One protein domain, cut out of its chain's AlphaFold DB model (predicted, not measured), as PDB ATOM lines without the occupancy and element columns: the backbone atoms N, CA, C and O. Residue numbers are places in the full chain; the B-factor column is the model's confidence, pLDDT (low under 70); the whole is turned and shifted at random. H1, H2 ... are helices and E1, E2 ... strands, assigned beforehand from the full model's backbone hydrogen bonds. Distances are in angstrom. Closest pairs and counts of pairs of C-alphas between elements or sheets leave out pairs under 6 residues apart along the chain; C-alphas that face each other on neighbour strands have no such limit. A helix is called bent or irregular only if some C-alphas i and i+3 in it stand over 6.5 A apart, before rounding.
ATOM      1  N   VAL A   3      60.851 -47.191  12.757       63.38
ATOM      2  CA  VAL A   3      59.622 -46.522  13.219       63.38
ATOM      3  C   VAL A   3      59.512 -45.190  12.493       63.38
ATOM      4  O   VAL A   3      60.460 -44.411  12.517       63.38
ATOM      5  N   GLU A   4      58.376 -44.943  11.850       71.00
ATOM      6  CA  GLU A   4      58.111 -43.714  11.104       71.00
ATOM      7  C   GLU A   4      56.778 -43.102  11.531       71.00
ATOM      8  O   GLU A   4      55.749 -43.781  11.574       71.00
ATOM      9  N   LEU A   5      56.796 -41.801  11.813       62.84
ATOM     10  CA  LEU A   5      55.598 -41.002  12.014       62.84
ATOM     11  C   LEU A   5      55.234 -40.298  10.704       62.84
ATOM     12  O   LEU A   5      56.035 -39.566  10.127       62.84
ATOM     13  N   LEU A   6      54.004 -40.502  10.247       67.19
ATOM     14  CA  LEU A   6      53.481 -39.952   9.006       67.19
ATOM     15  C   LEU A   6      52.194 -39.173   9.288       67.19
ATOM     16  O   LEU A   6      51.379 -39.538  10.133       67.19
ATOM     17  N   THR A   7      51.987 -38.089   8.553       54.00
ATOM     18  CA  THR A   7      50.745 -37.293   8.589       54.00
ATOM     19  C   THR A   7      49.772 -37.683   7.476       54.00
ATOM     20  O   THR A   7      48.697 -37.099   7.351       54.00
ATOM     21  N   GLN A   8      50.143 -38.671   6.659       52.28
ATOM     22  CA  GLN A   8      49.365 -39.165   5.531       52.28
ATOM     23  C   GLN A   8      49.183 -40.683   5.631       52.28
ATOM     24  O   GLN A   8      50.085 -41.367   6.124       52.28
ATOM     25  N   PRO A   9      48.034 -41.209   5.167       49.69
ATOM     26  CA  PRO A   9      47.763 -42.637   5.184       49.69
ATOM     27  C   PRO A   9      48.779 -43.405   4.362       49.69
ATOM     28  O   PRO A   9      49.168 -42.978   3.274       49.69
ATOM     29  N   VAL A  10      49.133 -44.586   4.849       52.62
ATOM     30  CA  VAL A  10      49.900 -45.535   4.060       52.62
ATOM     31  C   VAL A  10      48.930 -46.523   3.429       52.62
ATOM     32  O   VAL A  10      48.079 -47.105   4.093       52.62
ATOM     33  N   LEU A  11      49.030 -46.698   2.114       48.22
ATOM     34  CA  LEU A  11      48.249 -47.688   1.381       48.22
ATOM     35  C   LEU A  11      48.631 -49.102   1.857       48.22
ATOM     36  O   LEU A  11      49.745 -49.558   1.596       48.22
ATOM     37  N   SER A  12      47.711 -49.786   2.541       40.66
ATOM     38  CA  SER A  12      47.819 -51.207   2.905       40.66
ATOM     39  C   SER A  12      47.084 -52.095   1.892       40.66
ATOM     40  O   SER A  12      46.088 -51.680   1.295       40.66
ATOM     41  N   ALA A  13      47.607 -53.302   1.649       45.09
ATOM     42  CA  ALA A  13      47.091 -54.246   0.655       45.09
ATOM     43  C   ALA A  13      46.195 -55.331   1.287       45.09
ATOM     44  O   ALA A  13      46.099 -55.456   2.499       45.09
ATOM     45  N   ASP A  14      45.533 -56.135   0.449       41.88
ATOM     46  CA  ASP A  14      44.333 -56.945   0.746       41.88
ATOM     47  C   ASP A  14      44.393 -57.981   1.903       41.88
ATOM     48  O   ASP A  14      43.374 -58.598   2.211       41.88
ATOM     49  N   ASN A  15      45.529 -58.169   2.589       52.50
ATOM     50  CA  ASN A  15      45.702 -59.141   3.684       52.50
ATOM     51  C   ASN A  15      46.115 -58.469   5.007       52.50
ATOM     52  O   ASN A  15      47.162 -58.781   5.578       52.50
ATOM     53  N   VAL A  16      45.283 -57.551   5.500       66.69
ATOM     54  CA  VAL A  16      45.527 -56.832   6.759       66.69
ATOM     55  C   VAL A  16      44.872 -57.538   7.946       66.69
ATOM     56  O   VAL A  16      43.645 -57.639   8.033       66.69
ATOM     57  N   THR A  17      45.671 -57.937   8.934       75.06
ATOM     58  CA  THR A  17      45.158 -58.311  10.255       75.06
ATOM     59  C   THR A  17      44.803 -57.035  11.011       75.06
ATOM     60  O   THR A  17      45.675 -56.257  11.384       75.06
ATOM     61  N   THR A  18      43.512 -56.784  11.232       79.25
ATOM     62  CA  THR A  18      43.050 -55.609  11.988       79.25
ATOM     63  C   THR A  18      42.916 -55.962  13.469       79.25
ATOM     64  O   THR A  18      42.114 -56.826  13.814       79.25
ATOM     65  N   PHE A  19      43.646 -55.272  14.350       76.88
ATOM     66  CA  PHE A  19      43.480 -55.407  15.804       76.88
ATOM     67  C   PHE A  19      42.189 -54.732  16.267       76.88
ATOM     68  O   PHE A  19      41.400 -55.308  17.012       76.88
ATOM     69  N   PHE A  20      41.956 -53.498  15.808       81.69
ATOM     70  CA  PHE A  20      40.706 -52.775  16.026       81.69
ATOM     71  C   PHE A  20      40.520 -51.656  14.996       81.69
ATOM     72  O   PHE A  20      41.483 -51.131  14.438       81.69
ATOM     73  N   LYS A  21      39.263 -51.249  14.800       85.00
ATOM     74  CA  LYS A  21      38.874 -50.059  14.036       85.00
ATOM     75  C   LYS A  21      37.666 -49.411  14.706       85.00
ATOM     76  O   LYS A  21      36.659 -50.081  14.930       85.00
ATOM     77  N   ARG A  22      37.776 -48.132  15.060       84.75
ATOM     78  CA  ARG A  22      36.741 -47.370  15.771       84.75
ATOM     79  C   ARG A  22      36.218 -46.226  14.907       84.75
ATOM     80  O   ARG A  22      36.898 -45.748  14.004       84.75
ATOM     81  N   ASP A  23      34.999 -45.786  15.197       86.00
ATOM     82  CA  ASP A  23      34.421 -44.594  14.576       86.00
ATOM     83  C   ASP A  23      35.120 -43.340  15.114       86.00
ATOM     84  O   ASP A  23      35.149 -43.115  16.327       86.00
ATOM     85  N   LEU A  24      35.690 -42.537  14.215       83.69
ATOM     86  CA  LEU A  24      36.512 -41.383  14.574       83.69
ATOM     87  C   LEU A  24      35.747 -40.378  15.447       83.69
ATOM     88  O   LEU A  24      36.204 -40.014  16.532       83.69
ATOM     89  N   SER A  25      34.553 -39.982  15.003       85.00
ATOM     90  CA  SER A  25      33.712 -38.986  15.674       85.00
ATOM     91  C   SER A  25      33.327 -39.437  17.077       85.00
ATOM     92  O   SER A  25      33.518 -38.704  18.049       85.00
ATOM     93  N   LYS A  26      32.810 -40.667  17.198       87.31
ATOM     94  CA  LYS A  26      32.388 -41.233  18.484       87.31
ATOM     95  C   LYS A  26      33.566 -41.352  19.442       87.31
ATOM     96  O   LYS A  26      33.450 -40.932  20.589       87.31
ATOM     97  N   THR A  27      34.708 -41.835  18.956       87.44
ATOM     98  CA  THR A  27      35.900 -42.037  19.792       87.44
ATOM     99  C   THR A  27      36.446 -40.707  20.316       87.44
ATOM    100  O   THR A  27      36.759 -40.608  21.502       87.44
ATOM    101  N   ILE A  28      36.501 -39.655  19.487       86.06
ATOM    102  CA  ILE A  28      36.920 -38.314  19.930       86.06
ATOM    103  C   ILE A  28      35.940 -37.750  20.971       86.06
ATOM    104  O   ILE A  28      36.373 -37.205  21.987       86.06
ATOM    105  N   ILE A  29      34.625 -37.895  20.773       87.62
ATOM    106  CA  ILE A  29      33.604 -37.402  21.719       87.62
ATOM    107  C   ILE A  29      33.695 -38.129  23.067       87.62
ATOM    108  O   ILE A  29      33.691 -37.499  24.124       87.62
ATOM    109  N   GLU A  30      33.791 -39.456  23.054       89.56
ATOM    110  CA  GLU A  30      33.930 -40.254  24.272       89.56
ATOM    111  C   GLU A  30      35.227 -39.919  25.012       89.56
ATOM    112  O   GLU A  30      35.222 -39.713  26.233       89.56
ATOM    113  N   ARG A  31      36.339 -39.799  24.274       88.44
ATOM    114  CA  ARG A  31      37.648 -39.530  24.867       88.44
ATOM    115  C   ARG A  31      37.751 -38.113  25.419       88.44
ATOM    116  O   ARG A  31      38.189 -37.954  26.557       88.44
ATOM    117  N   SER A  32      37.276 -37.113  24.678       87.50
ATOM    118  CA  SER A  32      37.222 -35.719  25.142       87.50
ATOM    119  C   SER A  32      36.374 -35.583  26.401       87.50
ATOM    120  O   SER A  32      36.815 -34.975  27.372       87.50
ATOM    121  N   LYS A  33      35.203 -36.231  26.456       88.00
ATOM    122  CA  LYS A  33      34.360 -36.245  27.658       88.00
ATOM    123  C   LYS A  33      35.094 -36.816  28.872       88.00
ATOM    124  O   LYS A  33      34.956 -36.274  29.967       88.00
ATOM    125  N   LYS A  34      35.853 -37.901  28.696       88.62
ATOM    126  CA  LYS A  34      36.650 -38.501  29.775       88.62
ATOM    127  C   LYS A  34      37.742 -37.541  30.263       88.62
ATOM    128  O   LYS A  34      37.800 -37.275  31.459       88.62
ATOM    129  N   ILE A  35      38.516 -36.954  29.349       86.81
ATOM    130  CA  ILE A  35      39.613 -36.034  29.692       86.81
ATOM    131  C   ILE A  35      39.085 -34.752  30.353       86.81
ATOM    132  O   ILE A  35      39.630 -34.310  31.357       86.81
ATOM    133  N   LEU A  36      37.998 -34.164  29.840       86.00
ATOM    134  CA  LEU A  36      37.391 -32.958  30.419       86.00
ATOM    135  C   LEU A  36      36.914 -33.188  31.860       86.00
ATOM    136  O   LEU A  36      37.042 -32.299  32.702       86.00
ATOM    137  N   LYS A  37      36.381 -34.382  32.154       87.69
ATOM    138  CA  LYS A  37      36.004 -34.776  33.518       87.69
ATOM    139  C   LYS A  37      37.226 -34.943  34.419       87.69
ATOM    140  O   LYS A  37      37.213 -34.436  35.536       87.69
ATOM    141  N   GLU A  38      38.268 -35.617  33.934       86.56
ATOM    142  CA  GLU A  38      39.529 -35.816  34.665       86.56
ATOM    143  C   GLU A  38      40.207 -34.474  34.993       86.56
ATOM    144  O   GLU A  38      40.617 -34.259  36.131       86.56
ATOM    145  N   LYS A  39      40.223 -33.529  34.041       83.00
ATOM    146  CA  LYS A  39      40.756 -32.166  34.213       83.00
ATOM    147  C   LYS A  39      39.817 -31.211  34.980       83.00
ATOM    148  O   LYS A  39      40.158 -30.049  35.148       83.00
ATOM    149  N   ARG A  40      38.646 -31.670  35.452       84.06
ATOM    150  CA  ARG A  40      37.630 -30.871  36.186       84.06
ATOM    151  C   ARG A  40      37.127 -29.608  35.461       84.06
ATOM    152  O   ARG A  40      36.613 -28.696  36.095       84.06
ATOM    153  N   ILE A  41      37.206 -29.588  34.134       83.88
ATOM    154  CA  ILE A  41      36.782 -28.474  33.258       83.88
ATOM    155  C   ILE A  41      35.561 -28.840  32.400       83.88
ATOM    156  O   ILE A  41      35.219 -28.156  31.436       83.88
ATOM    157  N   TYR A  42      34.911 -29.958  32.727       86.62
ATOM    158  CA  TYR A  42      33.707 -30.419  32.051       86.62
ATOM    159  C   TYR A  42      32.523 -29.483  32.319       86.62
ATOM    160  O   TYR A  42      32.148 -29.263  33.469       86.62
ATOM    161  N   SER A  43      31.864 -29.040  31.250       85.94
ATOM    162  CA  SER A  43      30.518 -28.472  31.292       85.94
ATOM    163  C   SER A  43      29.650 -29.129  30.218       85.94
ATOM    164  O   SER A  43      30.151 -29.563  29.174       85.94
ATOM    165  N   GLU A  44      28.340 -29.213  30.462       86.31
ATOM    166  CA  GLU A  44      27.412 -29.777  29.471       86.31
ATOM    167  C   GLU A  44      27.368 -28.917  28.197       86.31
ATOM    168  O   GLU A  44      27.209 -29.437  27.095       86.31
ATOM    169  N   GLU A  45      27.603 -27.611  28.336       84.56
ATOM    170  CA  GLU A  45      27.750 -26.669  27.227       84.56
ATOM    171  C   GLU A  45      28.935 -27.034  26.320       84.56
ATOM    172  O   GLU A  45      28.732 -27.274  25.129       84.56
ATOM    173  N   LYS A  46      30.140 -27.218  26.885       82.81
ATOM    174  CA  LYS A  46      31.335 -27.647  26.130       82.81
ATOM    175  C   LYS A  46      31.129 -29.017  25.478       82.81
ATOM    176  O   LYS A  46      31.523 -29.235  24.335       82.81
ATOM    177  N   ALA A  47      30.477 -29.953  26.172       84.31
ATOM    178  CA  ALA A  47      30.181 -31.274  25.617       84.31
ATOM    179  C   ALA A  47      29.221 -31.206  24.413       84.31
ATOM    180  O   ALA A  47      29.405 -31.927  23.428       84.31
ATOM    181  N   ASN A  48      28.210 -30.338  24.471       85.44
ATOM    182  CA  ASN A  48      27.266 -30.132  23.375       85.44
ATOM    183  C   ASN A  48      27.896 -29.376  22.203       85.44
ATOM    184  O   ASN A  48      27.646 -29.728  21.049       85.44
ATOM    185  N   GLU A  49      28.766 -28.407  22.481       86.12
ATOM    186  CA  GLU A  49      29.538 -27.701  21.460       86.12
ATOM    187  C   GLU A  49      30.433 -28.660  20.663       86.12
ATOM    188  O   GLU A  49      30.419 -28.621  19.429       86.12
ATOM    189  N   ILE A  50      31.133 -29.584  21.336       84.44
ATOM    190  CA  ILE A  50      31.931 -30.635  20.680       84.44
ATOM    191  C   ILE A  50      31.043 -31.507  19.793       84.44
ATOM    192  O   ILE A  50      31.351 -31.696  18.618       84.44
ATOM    193  N   ARG A  51      29.923 -32.020  20.320       86.56
ATOM    194  CA  ARG A  51      29.016 -32.903  19.561       86.56
ATOM    195  C   ARG A  51      28.452 -32.241  18.307       86.56
ATOM    196  O   ARG A  51      28.263 -32.926  17.307       86.56
ATOM    197  N   ARG A  52      28.170 -30.936  18.360       83.56
ATOM    198  CA  ARG A  52      27.619 -30.180  17.229       83.56
ATOM    199  C   ARG A  52      28.687 -29.826  16.196       83.56
ATOM    200  O   ARG A  52      28.435 -29.927  15.001       83.56
ATOM    201  N   THR A  53      29.854 -29.388  16.655       79.38
ATOM    202  CA  THR A  53      30.868 -28.757  15.797       79.38
ATOM    203  C   THR A  53      31.834 -29.782  15.210       79.38
ATOM    204  O   THR A  53      32.225 -29.661  14.053       79.38
ATOM    205  N   LEU A  54      32.177 -30.839  15.954       79.06
ATOM    206  CA  LEU A  54      33.140 -31.844  15.503       79.06
ATOM    207  C   LEU A  54      32.735 -32.523  14.177       79.06
ATOM    208  O   LEU A  54      33.579 -32.561  13.285       79.06
ATOM    209  N   PRO A  55      31.482 -32.984  13.965       79.12
ATOM    210  CA  PRO A  55      31.087 -33.586  12.687       79.12
ATOM    211  C   PRO A  55      31.204 -32.634  11.489       79.12
ATOM    212  O   PRO A  55      31.372 -33.099  10.368       79.12
ATOM    213  N   LEU A  56      31.124 -31.319  11.720       76.38
ATOM    214  CA  LEU A  56      31.283 -30.295  10.684       76.38
ATOM    215  C   LEU A  56      32.761 -30.029  10.363       76.38
ATOM    216  O   LEU A  56      33.087 -29.681   9.234       76.38
ATOM    217  N   LEU A  57      33.648 -30.202  11.348       71.56
ATOM    218  CA  LEU A  57      35.089 -29.994  11.199       71.56
ATOM    219  C   LEU A  57      35.799 -31.199  10.575       71.56
ATOM    220  O   LEU A  57      36.729 -31.020   9.786       71.56
ATOM    221  N   LEU A  58      35.362 -32.420  10.897       69.44
ATOM    222  CA  LEU A  58      36.005 -33.659  10.442       69.44
ATOM    223  C   LEU A  58      36.181 -33.773   8.914       69.44
ATOM    224  O   LEU A  58      37.255 -34.196   8.502       69.44
ATOM    225  N   PRO A  59      35.219 -33.372   8.058       65.69
ATOM    226  CA  PRO A  59      35.405 -33.414   6.604       65.69
ATOM    227  C   PRO A  59      36.447 -32.416   6.082       65.69
ATOM    228  O   PRO A  59      36.925 -32.552   4.963       65.69
ATOM    229  N   THR A  60      36.767 -31.384   6.866       59.50
ATOM    230  CA  THR A  60      37.634 -30.271   6.449       59.50
ATOM    231  C   THR A  60      39.047 -30.343   7.016       59.50
ATOM    232  O   THR A  60      39.923 -29.622   6.541       59.50
ATOM    233  N   LEU A  61      39.275 -31.183   8.027       62.50
ATOM    234  CA  LEU A  61      40.543 -31.273   8.741       62.50
ATOM    235  C   LEU A  61      41.138 -32.677   8.588       62.50
ATOM    236  O   LEU A  61      40.513 -33.664   8.973       62.50
ATOM    237  N   SER A  62      42.376 -32.767   8.098       67.69
ATOM    238  CA  SER A  62      43.156 -34.005   8.199       67.69
ATOM    239  C   SER A  62      43.698 -34.133   9.623       67.69
ATOM    240  O   SER A  62      44.733 -33.565   9.962       67.69
ATOM    241  N   LEU A  63      42.941 -34.808  10.489       78.00
ATOM    242  CA  LEU A  63      43.285 -34.960  11.910       78.00
ATOM    243  C   LEU A  63      44.130 -36.207  12.200       78.00
ATOM    244  O   LEU A  63      44.791 -36.288  13.239       78.00
ATOM    245  N   CYS A  64      44.073 -37.194  11.305       81.88
ATOM    246  CA  CYS A  64      44.705 -38.491  11.494       81.88
ATOM    247  C   CYS A  64      46.217 -38.416  11.275       81.88
ATOM    248  O   CYS A  64      46.696 -37.887  10.278       81.88
ATOM    249  N   HIS A  65      46.940 -39.004  12.214       82.19
ATOM    250  CA  HIS A  65      48.363 -39.285  12.161       82.19
ATOM    251  C   HIS A  65      48.554 -40.801  12.127       82.19
ATOM    252  O   HIS A  65      47.707 -41.561  12.607       82.19
ATOM    253  N   TYR A  66      49.672 -41.227  11.559       83.00
ATOM    254  CA  TYR A  66      49.977 -42.616  11.264       83.00
ATOM    255  C   TYR A  66      51.332 -42.948  11.869       83.00
ATOM    256  O   TYR A  66      52.338 -42.336  11.522       83.00
ATOM    257  N   LEU A  67      51.365 -43.913  12.779       81.50
ATOM    258  CA  LEU A  67      52.599 -44.490  13.291       81.50
ATOM    259  C   LEU A  67      52.819 -45.830  12.597       81.50
ATOM    260  O   LEU A  67      52.018 -46.755  12.746       81.50
ATOM    261  N   VAL A  68      53.901 -45.916  11.835       82.12
ATOM    262  CA  VAL A  68      54.306 -47.117  11.114       82.12
ATOM    263  C   VAL A  68      55.491 -47.748  11.822       82.12
ATOM    264  O   VAL A  68      56.483 -47.081  12.105       82.12
ATOM    265  N   ILE A  69      55.401 -49.049  12.073       79.81
ATOM    266  CA  ILE A  69      56.476 -49.841  12.667       79.81
ATOM    267  C   ILE A  69      56.794 -50.980  11.706       79.81
ATOM    268  O   ILE A  69      55.943 -51.830  11.460       79.81
ATOM    269  N   GLU A  70      58.011 -51.005  11.179       79.69
ATOM    270  CA  GLU A  70      58.528 -52.075  10.326       79.69
ATOM    271  C   GLU A  70      59.530 -52.925  11.115       79.69
ATOM    272  O   GLU A  70      60.546 -52.435  11.632       79.69
ATOM    273  N   LEU A  71      59.225 -54.215  11.220       72.00
ATOM    274  CA  LEU A  71      60.078 -55.219  11.843       72.00
ATOM    275  C   LEU A  71      60.863 -55.986  10.776       72.00
ATOM    276  O   LEU A  71      60.459 -56.086   9.620       72.00
ATOM    277  N   GLU A  72      62.005 -56.528  11.183       74.06
ATOM    278  CA  GLU A  72      62.760 -57.482  10.368       74.06
ATOM    279  C   GLU A  72      62.062 -58.854  10.374       74.06
ATOM    280  O   GLU A  72      61.297 -59.152  11.292       74.06
ATOM    281  N   GLU A  73      62.307 -59.689   9.356       68.88
ATOM    282  CA  GLU A  73      61.536 -60.924   9.099       68.88
ATOM    283  C   GLU A  73      61.479 -61.894  10.291       68.88
ATOM    284  O   GLU A  73      60.444 -62.531  10.505       68.88
ATOM    285  N   ASP A  74      62.549 -61.953  11.087       72.88
ATOM    286  CA  ASP A  74      62.698 -62.858  12.233       72.88
ATOM    287  C   ASP A  74      62.073 -62.328  13.536       72.88
ATOM    288  O   ASP A  74      62.067 -63.023  14.553       72.88
ATOM    289  N   TYR A  75      61.541 -61.105  13.532       69.75
ATOM    290  CA  TYR A  75      60.983 -60.461  14.716       69.75
ATOM    291  C   TYR A  75      59.463 -60.356  14.640       69.75
ATOM    292  O   TYR A  75      58.876 -60.179  13.576       69.75
ATOM    293  N   GLN A  76      58.809 -60.447  15.793       74.31
ATOM    294  CA  GLN A  76      57.384 -60.190  15.962       74.31
ATOM    295  C   GLN A  76      57.169 -59.240  17.136       74.31
ATOM    296  O   GLN A  76      57.949 -59.217  18.084       74.31
ATOM    297  N   LEU A  77      56.099 -58.448  17.074       76.88
ATOM    298  CA  LEU A  77      55.684 -57.560  18.154       76.88
ATOM    299  C   LEU A  77      54.424 -58.128  18.805       76.88
ATOM    300  O   LEU A  77      53.439 -58.423  18.117       76.88
ATOM    301  N   ASN A  78      54.412 -58.215  20.139       78.44
ATOM    302  CA  ASN A  78      53.179 -58.476  20.881       78.44
ATOM    303  C   ASN A  78      52.265 -57.240  20.813       78.44
ATOM    304  O   ASN A  78      52.197 -56.421  21.731       78.44
ATOM    305  N   GLY A  79      51.586 -57.083  19.672       72.12
ATOM    306  CA  GLY A  79      50.838 -55.876  19.331       72.12
ATOM    307  C   GLY A  79      49.730 -55.559  20.330       72.12
ATOM    308  O   GLY A  79      49.498 -54.394  20.626       72.12
ATOM    309  N   ASN A  80      49.081 -56.575  20.905       76.12
ATOM    310  CA  ASN A  80      48.005 -56.367  21.874       76.12
ATOM    311  C   ASN A  80      48.512 -55.749  23.184       76.12
ATOM    312  O   ASN A  80      47.911 -54.789  23.665       76.12
ATOM    313  N   GLU A  81      49.603 -56.269  23.749       76.81
ATOM    314  CA  GLU A  81      50.185 -55.741  24.991       76.81
ATOM    315  C   GLU A  81      50.801 -54.358  24.781       76.81
ATOM    316  O   GLU A  81      50.512 -53.433  25.544       76.81
ATOM    317  N   PHE A  82      51.553 -54.189  23.689       79.50
ATOM    318  CA  PHE A  82      52.107 -52.899  23.289       79.50
ATOM    319  C   PHE A  82      51.010 -51.828  23.177       79.50
ATOM    320  O   PHE A  82      51.114 -50.763  23.785       79.50
ATOM    321  N   LEU A  83      49.916 -52.117  22.462       77.50
ATOM    322  CA  LEU A  83      48.819 -51.164  22.272       77.50
ATOM    323  C   LEU A  83      48.101 -50.812  23.576       77.50
ATOM    324  O   LEU A  83      47.668 -49.669  23.737       77.50
ATOM    325  N   GLN A  84      47.960 -51.764  24.500       78.38
ATOM    326  CA  GLN A  84      47.344 -51.510  25.802       78.38
ATOM    327  C   GLN A  84      48.208 -50.598  26.676       78.38
ATOM    328  O   GLN A  84      47.680 -49.660  27.279       78.38
ATOM    329  N   GLU A  85      49.521 -50.842  26.729       74.69
ATOM    330  CA  GLU A  85      50.447 -49.994  27.483       74.69
ATOM    331  C   GLU A  85      50.497 -48.583  26.872       74.69
ATOM    332  O   GLU A  85      50.320 -47.587  27.575       74.69
ATOM    333  N   PHE A  86      50.589 -48.486  25.545       74.88
ATOM    334  CA  PHE A  86      50.688 -47.207  24.844       74.88
ATOM    335  C   PHE A  86      49.424 -46.335  24.975       74.88
ATOM    336  O   PHE A  86      49.499 -45.120  25.179       74.88
ATOM    337  N   GLN A  87      48.237 -46.951  24.958       76.75
ATOM    338  CA  GLN A  87      46.960 -46.262  25.201       76.75
ATOM    339  C   GLN A  87      46.823 -45.708  26.625       76.75
ATOM    340  O   GLN A  87      46.037 -44.779  26.851       76.75
ATOM    341  N   ARG A  88      47.548 -46.285  27.590       77.50
ATOM    342  CA  ARG A  88      47.521 -45.862  28.992       77.50
ATOM    343  C   ARG A  88      48.367 -44.612  29.223       77.50
ATOM    344  O   ARG A  88      47.920 -43.743  29.969       77.50
ATOM    345  N   TYR A  89      49.536 -44.528  28.591       78.38
ATOM    346  CA  TYR A  89      50.488 -43.434  28.798       78.38
ATOM    347  C   TYR A  89      50.069 -42.119  28.135       78.38
ATOM    348  O   TYR A  89      50.252 -41.066  28.739       78.38
ATOM    349  N   TYR A  90      49.420 -42.169  26.966       82.81
ATOM    350  CA  TYR A  90      49.032 -40.958  26.229       82.81
ATOM    351  C   TYR A  90      47.516 -40.819  26.102       82.81
ATOM    352  O   TYR A  90      46.937 -41.089  25.043       82.81
ATOM    353  N   PRO A  91      46.814 -40.409  27.174       82.81
ATOM    354  CA  PRO A  91      45.368 -40.344  27.159       82.81
ATOM    355  C   PRO A  91      44.786 -39.325  26.180       82.81
ATOM    356  O   PRO A  91      43.648 -39.514  25.745       82.81
ATOM    357  N   GLN A  92      45.536 -38.282  25.822       87.31
ATOM    358  CA  GLN A  92      45.116 -37.287  24.837       87.31
ATOM    359  C   GLN A  92      45.413 -37.710  23.387       87.31
ATOM    360  O   GLN A  92      45.014 -37.008  22.462       87.31
ATOM    361  N   ILE A  93      46.028 -38.877  23.168       88.00
ATOM    362  CA  ILE A  93      46.141 -39.497  21.846       88.00
ATOM    363  C   ILE A  93      44.964 -40.458  21.635       88.00
ATOM    364  O   ILE A  93      44.782 -41.448  22.350       88.00
ATOM    365  N   VAL A  94      44.127 -40.158  20.642       88.75
ATOM    366  CA  VAL A  94      42.937 -40.947  20.308       88.75
ATOM    367  C   VAL A  94      43.285 -41.991  19.259       88.75
ATOM    368  O   VAL A  94      43.371 -41.678  18.080       88.75
ATOM    369  N   TRP A  95      43.429 -43.245  19.675       86.88
ATOM    370  CA  TRP A  95      43.705 -44.368  18.776       86.88
ATOM    371  C   TRP A  95      42.445 -44.822  18.032       86.88
ATOM    372  O   TRP A  95      41.472 -45.273  18.650       86.88
ATOM    373  N   VAL A  96      42.483 -44.714  16.704       86.88
ATOM    374  CA  VAL A  96      41.356 -44.947  15.788       86.88
ATOM    375  C   VAL A  96      41.403 -46.358  15.216       86.88
ATOM    376  O   VAL A  96      40.393 -47.065  15.226       86.88
ATOM    377  N   SER A  97      42.575 -46.800  14.766       86.81
ATOM    378  CA  SER A  97      42.772 -48.163  14.278       86.81
ATOM    379  C   SER A  97      44.194 -48.649  14.489       86.81
ATOM    380  O   SER A  97      45.123 -47.854  14.606       86.81
ATOM    381  N   ALA A  98      44.340 -49.967  14.514       84.06
ATOM    382  CA  ALA A  98      45.623 -50.644  14.495       84.06
ATOM    383  C   ALA A  98      45.529 -51.860  13.572       84.06
ATOM    384  O   ALA A  98      44.613 -52.681  13.708       84.06
ATOM    385  N   SER A  99      46.473 -51.968  12.651       85.12
ATOM    386  CA  SER A  99      46.551 -53.017  11.639       85.12
ATOM    387  C   SER A  99      47.960 -53.581  11.539       85.12
ATOM    388  O   SER A  99      48.934 -52.921  11.892       85.12
ATOM    389  N   TYR A 100      48.056 -54.811  11.047       82.06
ATOM    390  CA  TYR A 100      49.304 -55.496  10.764       82.06
ATOM    391  C   TYR A 100      49.255 -56.168   9.391       82.06
ATOM    392  O   TYR A 100      48.325 -56.921   9.097       82.06
ATOM    393  N   GLU A 101      50.276 -55.928   8.575       80.69
ATOM    394  CA  GLU A 101      50.498 -56.588   7.291       80.69
ATOM    395  C   GLU A 101      52.003 -56.840   7.107       80.69
ATOM    396  O   GLU A 101      52.786 -55.908   7.205       80.69
ATOM    397  N   LYS A 102      52.426 -58.077   6.799       74.25
ATOM    398  CA  LYS A 102      53.808 -58.409   6.366       74.25
ATOM    399  C   LYS A 102      54.922 -57.713   7.177       74.25
ATOM    400  O   LYS A 102      55.740 -56.997   6.612       74.25
ATOM    401  N   GLN A 103      54.954 -57.920   8.493       74.62
ATOM    402  CA  GLN A 103      55.936 -57.307   9.402       74.62
ATOM    403  C   GLN A 103      55.840 -55.784   9.569       74.62
ATOM    404  O   GLN A 103      56.710 -55.157  10.172       74.62
ATOM    405  N   ARG A 104      54.738 -55.190   9.113       81.44
ATOM    406  CA  ARG A 104      54.434 -53.774   9.262       81.44
ATOM    407  C   ARG A 104      53.195 -53.581  10.122       81.44
ATOM    408  O   ARG A 104      52.114 -54.052   9.773       81.44
ATOM    409  N   TYR A 105      53.339 -52.854  11.222       81.44
ATOM    410  CA  TYR A 105      52.219 -52.359  12.015       81.44
ATOM    411  C   TYR A 105      51.895 -50.936  11.581       81.44
ATOM    412  O   TYR A 105      52.787 -50.103  11.436       81.44
ATOM    413  N   GLU A 106      50.612 -50.656  11.395       84.06
ATOM    414  CA  GLU A 106      50.097 -49.329  11.089       84.06
ATOM    415  C   GLU A 106      49.087 -48.937  12.165       84.06
ATOM    416  O   GLU A 106      48.066 -49.600  12.359       84.06
ATOM    417  N   LEU A 107      49.381 -47.859  12.887       84.56
ATOM    418  CA  LEU A 107      48.527 -47.330  13.941       84.56
ATOM    419  C   LEU A 107      48.037 -45.945  13.545       84.56
ATOM    420  O   LEU A 107      48.835 -45.043  13.307       84.56
ATOM    421  N   VAL A 108      46.723 -45.761  13.529       88.06
ATOM    422  CA  VAL A 108      46.092 -44.485  13.188       88.06
ATOM    423  C   VAL A 108      45.597 -43.822  14.458       88.06
ATOM    424  O   VAL A 108      44.859 -44.436  15.238       88.06
ATOM    425  N   PHE A 109      45.961 -42.561  14.659       87.81
ATOM    426  CA  PHE A 109      45.579 -41.809  15.846       87.81
ATOM    427  C   PHE A 109      45.294 -40.334  15.566       87.81
ATOM    428  O   PHE A 109      45.677 -39.796  14.536       87.81
ATOM    429  N   VAL A 110      44.624 -39.667  16.504       89.25
ATOM    430  CA  VAL A 110      44.409 -38.215  16.484       89.25
ATOM    431  C   VAL A 110      44.936 -37.604  17.781       89.25
ATOM    432  O   VAL A 110      44.445 -37.975  18.852       89.25
ATOM    433  N   PRO A 111      45.902 -36.672  17.725       88.94
ATOM    434  CA  PRO A 111      46.346 -35.946  18.905       88.94
ATOM    435  C   PRO A 111      45.295 -34.911  19.308       88.94
ATOM    436  O   PRO A 111      44.838 -34.121  18.485       88.94
ATOM    437  N   MET A 112      44.912 -34.907  20.580       90.00
ATOM    438  CA  MET A 112      43.911 -33.996  21.123       90.00
ATOM    439  C   MET A 112      44.549 -33.017  22.104       90.00
ATOM    440  O   MET A 112      45.261 -33.399  23.034       90.00
ATOM    441  N   VAL A 113      44.230 -31.744  21.943       89.12
ATOM    442  CA  VAL A 113      44.597 -30.665  22.860       89.12
ATOM    443  C   VAL A 113      43.325 -30.199  23.538       89.12
ATOM    444  O   VAL A 113      42.308 -30.019  22.872       89.12
ATOM    445  N   ILE A 114      43.357 -30.003  24.851       87.69
ATOM    446  CA  ILE A 114      42.212 -29.434  25.560       87.69
ATOM    447  C   ILE A 114      42.437 -27.940  25.731       87.69
ATOM    448  O   ILE A 114      43.475 -27.538  26.256       87.69
ATOM    449  N   LYS A 115      41.471 -27.135  25.285       83.56
ATOM    450  CA  LYS A 115      41.512 -25.674  25.384       83.56
ATOM    451  C   LYS A 115      40.522 -25.184  26.436       83.56
ATOM    452  O   LYS A 115      39.402 -25.689  26.544       83.56
ATOM    453  N   GLU A 116      40.949 -24.211  27.232       79.12
ATOM    454  CA  GLU A 116      40.086 -23.589  28.241       79.12
ATOM    455  C   GLU A 116      39.155 -22.548  27.614       79.12
ATOM    456  O   GLU A 116      37.969 -22.518  27.961       79.12
ATOM    457  N   GLU A 117      39.672 -21.799  26.637       75.31
ATOM    458  CA  GLU A 117      38.980 -20.750  25.889       75.31
ATOM    459  C   GLU A 117      38.664 -21.170  24.443       75.31
ATOM    460  O   GLU A 117      39.424 -21.904  23.803       75.31
ATOM    461  N   GLY A 118      37.548 -20.663  23.910       79.94
ATOM    462  CA  GLY A 118      37.073 -20.974  22.561       79.94
ATOM    463  C   GLY A 118      36.587 -22.418  22.410       79.94
ATOM    464  O   GLY A 118      36.142 -23.041  23.375       79.94
ATOM    465  N   PHE A 119      36.672 -22.953  21.185       82.31
ATOM    466  CA  PHE A 119      36.302 -24.345  20.927       82.31
ATOM    467  C   PHE A 119      37.186 -25.276  21.782       82.31
ATOM    468  O   PHE A 119      38.415 -25.209  21.678       82.31
ATOM    469  N   PRO A 120      36.602 -26.165  22.609       80.94
ATOM    470  CA  PRO A 120      37.313 -26.846  23.699       80.94
ATOM    471  C   PRO A 120      38.358 -27.881  23.253       80.94
ATOM    472  O   PRO A 120      39.041 -28.452  24.105       80.94
ATOM    473  N   LEU A 121      38.489 -28.138  21.946       85.94
ATOM    474  CA  LEU A 121      39.444 -29.086  21.378       85.94
ATOM    475  C   LEU A 121      40.393 -28.406  20.383       85.94
ATOM    476  O   LEU A 121      39.984 -27.605  19.547       85.94
ATOM    477  N   GLY A 122      41.664 -28.787  20.433       83.94
ATOM    478  CA  GLY A 122      42.646 -28.577  19.371       83.94
ATOM    479  C   GLY A 122      43.209 -29.906  18.876       83.94
ATOM    480  O   GLY A 122      43.056 -30.937  19.533       83.94
ATOM    481  N   PHE A 123      43.871 -29.871  17.723       84.75
ATOM    482  CA  PHE A 123      44.468 -31.049  17.098       84.75
ATOM    483  C   PHE A 123      45.897 -30.726  16.659       84.75
ATOM    484  O   PHE A 123      46.149 -30.373  15.512       84.75
ATOM    485  N   SER A 124      46.821 -30.776  17.615       85.62
ATOM    486  CA  SER A 124      48.248 -30.533  17.408       85.62
ATOM    487  C   SER A 124      49.016 -31.575  18.207       85.62
ATOM    488  O   SER A 124      48.792 -31.716  19.410       85.62
ATOM    489  N   LEU A 125      49.880 -32.340  17.533       84.50
ATOM    490  CA  LEU A 125      50.682 -33.374  18.183       84.50
ATOM    491  C   LEU A 125      51.606 -32.766  19.239       84.50
ATOM    492  O   LEU A 125      51.587 -33.218  20.379       84.50
ATOM    493  N   GLN A 126      52.326 -31.700  18.882       85.31
ATOM    494  CA  GLN A 126      53.231 -30.994  19.788       85.31
ATOM    495  C   GLN A 126      52.502 -30.544  21.058       85.31
ATOM    496  O   GLN A 126      52.856 -30.956  22.155       85.31
ATOM    497  N   GLU A 127      51.425 -29.767  20.911       85.06
ATOM    498  CA  GLU A 127      50.667 -29.243  22.054       85.06
ATOM    499  C   GLU A 127      50.034 -30.366  22.890       85.06
ATOM    500  O   GLU A 127      49.962 -30.264  24.115       85.06
ATOM    501  N   SER A 128      49.579 -31.449  22.248       88.38
ATOM    502  CA  SER A 128      49.000 -32.606  22.939       88.38
ATOM    503  C   SER A 128      50.045 -33.306  23.807       88.38
ATOM    504  O   SER A 128      49.743 -33.683  24.938       88.38
ATOM    505  N   LEU A 129      51.274 -33.454  23.308       85.75
ATOM    506  CA  LEU A 129      52.389 -34.041  24.052       85.75
ATOM    507  C   LEU A 129      52.867 -33.112  25.174       85.75
ATOM    508  O   LEU A 129      53.013 -33.561  26.309       85.75
ATOM    509  N   THR A 130      52.997 -31.808  24.916       86.06
ATOM    510  CA  THR A 130      53.380 -30.830  25.947       86.06
ATOM    511  C   THR A 130      52.364 -30.771  27.094       86.06
ATOM    512  O   THR A 130      52.748 -30.729  28.261       86.06
ATOM    513  N   GLN A 131      51.057 -30.864  26.807       86.12
ATOM    514  CA  GLN A 131      50.017 -30.959  27.847       86.12
ATOM    515  C   GLN A 131      50.081 -32.248  28.684       86.12
ATOM    516  O   GLN A 131      49.467 -32.304  29.752       86.12
ATOM    517  N   GLN A 132      50.782 -33.273  28.198       81.81
ATOM    518  CA  GLN A 132      50.975 -34.568  28.857       81.81
ATOM    519  C   GLN A 132      52.375 -34.694  29.486       81.81
ATOM    520  O   GLN A 132      52.802 -35.804  29.790       81.81
ATOM    521  N   SER A 133      53.045 -33.559  29.731       69.88
ATOM    522  CA  SER A 133      54.334 -33.453  30.434       69.88
ATOM    523  C   SER A 133      55.569 -33.911  29.645       69.88
ATOM    524  O   SER A 133      56.551 -34.324  30.255       69.88
ATOM    525  N   VAL A 134      55.542 -33.808  28.312       64.19
ATOM    526  CA  VAL A 134      56.743 -33.935  27.462       64.19
ATOM    527  C   VAL A 134      57.341 -32.540  27.207       64.19
ATOM    528  O   VAL A 134      56.580 -31.590  27.001       64.19
ATOM    529  N   GLU A 135      58.669 -32.376  27.248       70.00
ATOM    530  CA  GLU A 135      59.318 -31.053  27.180       70.00
ATOM    531  C   GLU A 135      58.973 -30.285  25.889       70.00
ATOM    532  O   GLU A 135      58.934 -30.845  24.792       70.00
ATOM    533  N   SER A 136      58.682 -28.980  26.006       63.72
ATOM    534  CA  SER A 136      57.955 -28.218  24.974       63.72
ATOM    535  C   SER A 136      58.679 -28.035  23.649       63.72
ATOM    536  O   SER A 136      58.004 -27.823  22.645       63.72
ATOM    537  N   ASP A 137      60.008 -28.102  23.618       65.31
ATOM    538  CA  ASP A 137      60.788 -27.735  22.427       65.31
ATOM    539  C   ASP A 137      61.206 -28.973  21.612       65.31
ATOM    540  O   ASP A 137      61.525 -28.870  20.427       65.31
ATOM    541  N   SER A 138      61.111 -30.162  22.216       72.31
ATOM    542  CA  SER A 138      61.487 -31.460  21.638       72.31
ATOM    543  C   SER A 138      60.423 -32.548  21.811       72.31
ATOM    544  O   SER A 138      60.699 -33.709  21.511       72.31
ATOM    545  N   ALA A 139      59.195 -32.193  22.215       74.81
ATOM    546  CA  ALA A 139      58.156 -33.151  22.601       74.81
ATOM    547  C   ALA A 139      57.928 -34.300  21.606       74.81
ATOM    548  O   ALA A 139      57.873 -35.460  22.003       74.81
ATOM    549  N   VAL A 140      57.821 -34.007  20.304       78.00
ATOM    550  CA  VAL A 140      57.642 -35.048  19.274       78.00
ATOM    551  C   VAL A 140      58.863 -35.966  19.174       78.00
ATOM    552  O   VAL A 140      58.700 -37.177  19.088       78.00
ATOM    553  N   ILE A 141      60.077 -35.415  19.240       75.88
ATOM    554  CA  ILE A 141      61.329 -36.184  19.134       75.88
ATOM    555  C   ILE A 141      61.508 -37.095  20.355       75.88
ATOM    556  O   ILE A 141      61.943 -38.239  20.232       75.88
ATOM    557  N   GLU A 142      61.194 -36.599  21.550       76.00
ATOM    558  CA  GLU A 142      61.222 -37.393  22.783       76.00
ATOM    559  C   GLU A 142      60.176 -38.499  22.765       76.00
ATOM    560  O   GLU A 142      60.489 -39.645  23.081       76.00
ATOM    561  N   TRP A 143      58.967 -38.178  22.307       82.25
ATOM    562  CA  TRP A 143      57.897 -39.148  22.140       82.25
ATOM    563  C   TRP A 143      58.255 -40.248  21.131       82.25
ATOM    564  O   TRP A 143      58.027 -41.427  21.396       82.25
ATOM    565  N   GLU A 144      58.884 -39.903  20.002       76.56
ATOM    566  CA  GLU A 144      59.389 -40.879  19.027       76.56
ATOM    567  C   GLU A 144      60.445 -41.812  19.637       76.56
ATOM    568  O   GLU A 144      60.412 -43.024  19.403       76.56
ATOM    569  N   LYS A 145      61.360 -41.278  20.457       74.81
ATOM    570  CA  LYS A 145      62.350 -42.089  21.186       74.81
ATOM    571  C   LYS A 145      61.685 -43.011  22.206       74.81
ATOM    572  O   LYS A 145      62.067 -44.177  22.309       74.81
ATOM    573  N   GLU A 146      60.690 -42.514  22.938       78.19
ATOM    574  CA  GLU A 146      59.943 -43.299  23.923       78.19
ATOM    575  C   GLU A 146      59.171 -44.437  23.247       78.19
ATOM    576  O   GLU A 146      59.282 -45.583  23.678       78.19
ATOM    577  N   ILE A 147      58.506 -44.167  22.117       77.81
ATOM    578  CA  ILE A 147      57.879 -45.194  21.276       77.81
ATOM    579  C   ILE A 147      58.883 -46.273  20.891       77.81
ATOM    580  O   ILE A 147      58.600 -47.459  21.058       77.81
ATOM    581  N   GLN A 148      60.042 -45.883  20.358       73.19
ATOM    582  CA  GLN A 148      61.057 -46.841  19.922       73.19
ATOM    583  C   GLN A 148      61.510 -47.732  21.081       73.19
ATOM    584  O   GLN A 148      61.598 -48.950  20.913       73.19
ATOM    585  N   TYR A 149      61.731 -47.150  22.261       73.50
ATOM    586  CA  TYR A 149      62.079 -47.891  23.470       73.50
ATOM    587  C   TYR A 149      60.958 -48.845  23.912       73.50
ATOM    588  O   TYR A 149      61.213 -50.017  24.195       73.50
ATOM    589  N   THR A 150      59.701 -48.386  23.924       71.06
ATOM    590  CA  THR A 150      58.557 -49.237  24.273       71.06
ATOM    591  C   THR A 150      58.403 -50.390  23.286       71.06
ATOM    592  O   THR A 150      58.204 -51.518  23.716       71.06
ATOM    593  N   ILE A 151      58.542 -50.160  21.978       75.12
ATOM    594  CA  ILE A 151      58.442 -51.232  20.977       75.12
ATOM    595  C   ILE A 151      59.528 -52.287  21.216       75.12
ATOM    596  O   ILE A 151      59.213 -53.473  21.220       75.12
ATOM    597  N   GLN A 152      60.775 -51.884  21.491       73.12
ATOM    598  CA  GLN A 152      61.872 -52.824  21.771       73.12
ATOM    599  C   GLN A 152      61.568 -53.771  22.940       73.12
ATOM    600  O   GLN A 152      61.950 -54.935  22.887       73.12
ATOM    601  N   LYS A 153      60.837 -53.309  23.963       74.31
ATOM    602  CA  LYS A 153      60.401 -54.138  25.102       74.31
ATOM    603  C   LYS A 153      59.429 -55.258  24.696       74.31
ATOM    604  O   LYS A 153      59.382 -56.280  25.374       74.31
ATOM    605  N   TYR A 154      58.658 -55.075  23.622       76.69
ATOM    606  CA  TYR A 154      57.618 -56.016  23.174       76.69
ATOM    607  C   TYR A 154      57.962 -56.777  21.893       76.69
ATOM    608  O   TYR A 154      57.150 -57.579  21.419       76.69
ATOM    609  N   VAL A 155      59.139 -56.523  21.322       77.06
ATOM    610  CA  VAL A 155      59.659 -57.270  20.182       77.06
ATOM    611  C   VAL A 155      60.314 -58.561  20.678       77.06
ATOM    612  O   VAL A 155      61.161 -58.539  21.566       77.06
ATOM    613  N   TYR A 156      59.934 -59.689  20.085       72.50
ATOM    614  CA  TYR A 156      60.491 -61.012  20.361       72.50
ATOM    615  C   TYR A 156      60.886 -61.720  19.058       72.50
ATOM    616  O   TYR A 156      60.407 -61.373  17.979       72.50
ATOM    617  N   LEU A 157      61.781 -62.707  19.153       65.88
ATOM    618  CA  LEU A 157      62.169 -63.544  18.013       65.88
ATOM    619  C   LEU A 157      61.052 -64.539  17.695       65.88
ATOM    620  O   LEU A 157      60.614 -65.285  18.572       65.88
ATOM    621  N   ALA A 158      60.604 -64.569  16.443       59.94
ATOM    622  CA  ALA A 158      59.657 -65.565  15.977       59.94
ATOM    623  C   ALA A 158      60.348 -66.936  15.946       59.94
ATOM    624  O   ALA A 158      61.259 -67.165  15.149       59.94
TER     625      ALA A 158
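What this domain is: This is residues 3 to 158 of the 428 residues of an uncharacterized protein of Vagococcus entomophilus (UniProt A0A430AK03). A twisted five-stranded antiparallel sheet is packed with helices: H3 is over E5, and H5 packs beside E1 and E3. Past one end of the strands, the helical hairpin H1 and H2 lengthens the body, with H4 also at that end; the small strand pair E4 and E7 sits at the other end. The printed part has 156 residues, in the order E1 E2 H1 H2 E3 E4 H3 E5 E6 H4 H5 E7, and its class is mixed, helices and strands. The large sheet runs E1 E3 E6 E5 E2. The whole is compact, with a radius of gyration of the C-alphas of 16.3 A and spans of 52 by 35 by 23 A.

Where its parts are: Begin with the sheet: find C-alpha 3 at (59.622, -46.522, 13.219), where E1, residues 3 to 6, starts. The other strands are E3, residues 65 to 70, 16.4 A; E6, residues 104 to 111, 21.8 A; E5, residues 93 to 101, 22.9 A; and E2, residues 17 to 21. Look next for H1, residues 24 to 38, 21.1 A; H2, residues 44 to 57, 19.8 A; H3, residues 79 to 89, 15.6 A; and H4, residues 125 to 130. H5, residues 139 to 154, runs 22.9 A to C-alpha 154 at (57.618, -56.016, 23.174). E4 is residues 75 to 77, and E7 is residues 155 to 157.

How they stand to each other: In the sheet, look at N 4 and O 68, 2.9 A, for E1 and E3; N 67 and O 107, 2.8 A, for E3 and E6; N 99 and O 106, 2.9 A, for the hairpin E5 and E6; and N 19 and O 98, 2.8 A, for E5 and E2. E5 bends by 61 degrees at residue 96. H3 is on the sheet at a height of 9.5 A, over E5 and along it at 14 degrees on the local plane. H1 is on the sheet, over E5; the closest C-alphas, those of Leu 24 and Val 96, are 6.1 A apart. H2 is not on it, but touches H1, Ser 25 to Pro 55 being the closest C-alphas at 6.7 A, with a shallow tilt of 27 degrees, opposite ways. H2 is irregular, only just: C-alphas 52 and 55 are 6.7 A apart. H5 is on the sheet, and with residues 150 to 154 alone touches H3, the closest C-alphas being Phe 82 and Tyr 154, 6.3 A. H4 only grazes the sheet and touches H5 about perpendicular, at 90 degrees, the closest C-alphas being Leu 129 and Ala 139, 6.0 A. In E4 and E7, antiparallel, N 76 and O 156 are 2.9 A apart. Every O i to N i+4 pair is within hydrogen-bond range in H1, H3 and H4, against 8 of 10 in H2 and 11 of 12 in H5.

The domain as a whole: The C-alphas farthest apart, those of Glu 45 and Asp 74, are 52.5 A apart. The printed part has no cut, and E6 to H4 is the long link. Mean pLDDT of the printed part is 77.8; among the residues under 70 are 5 to 16 and 58 to 62.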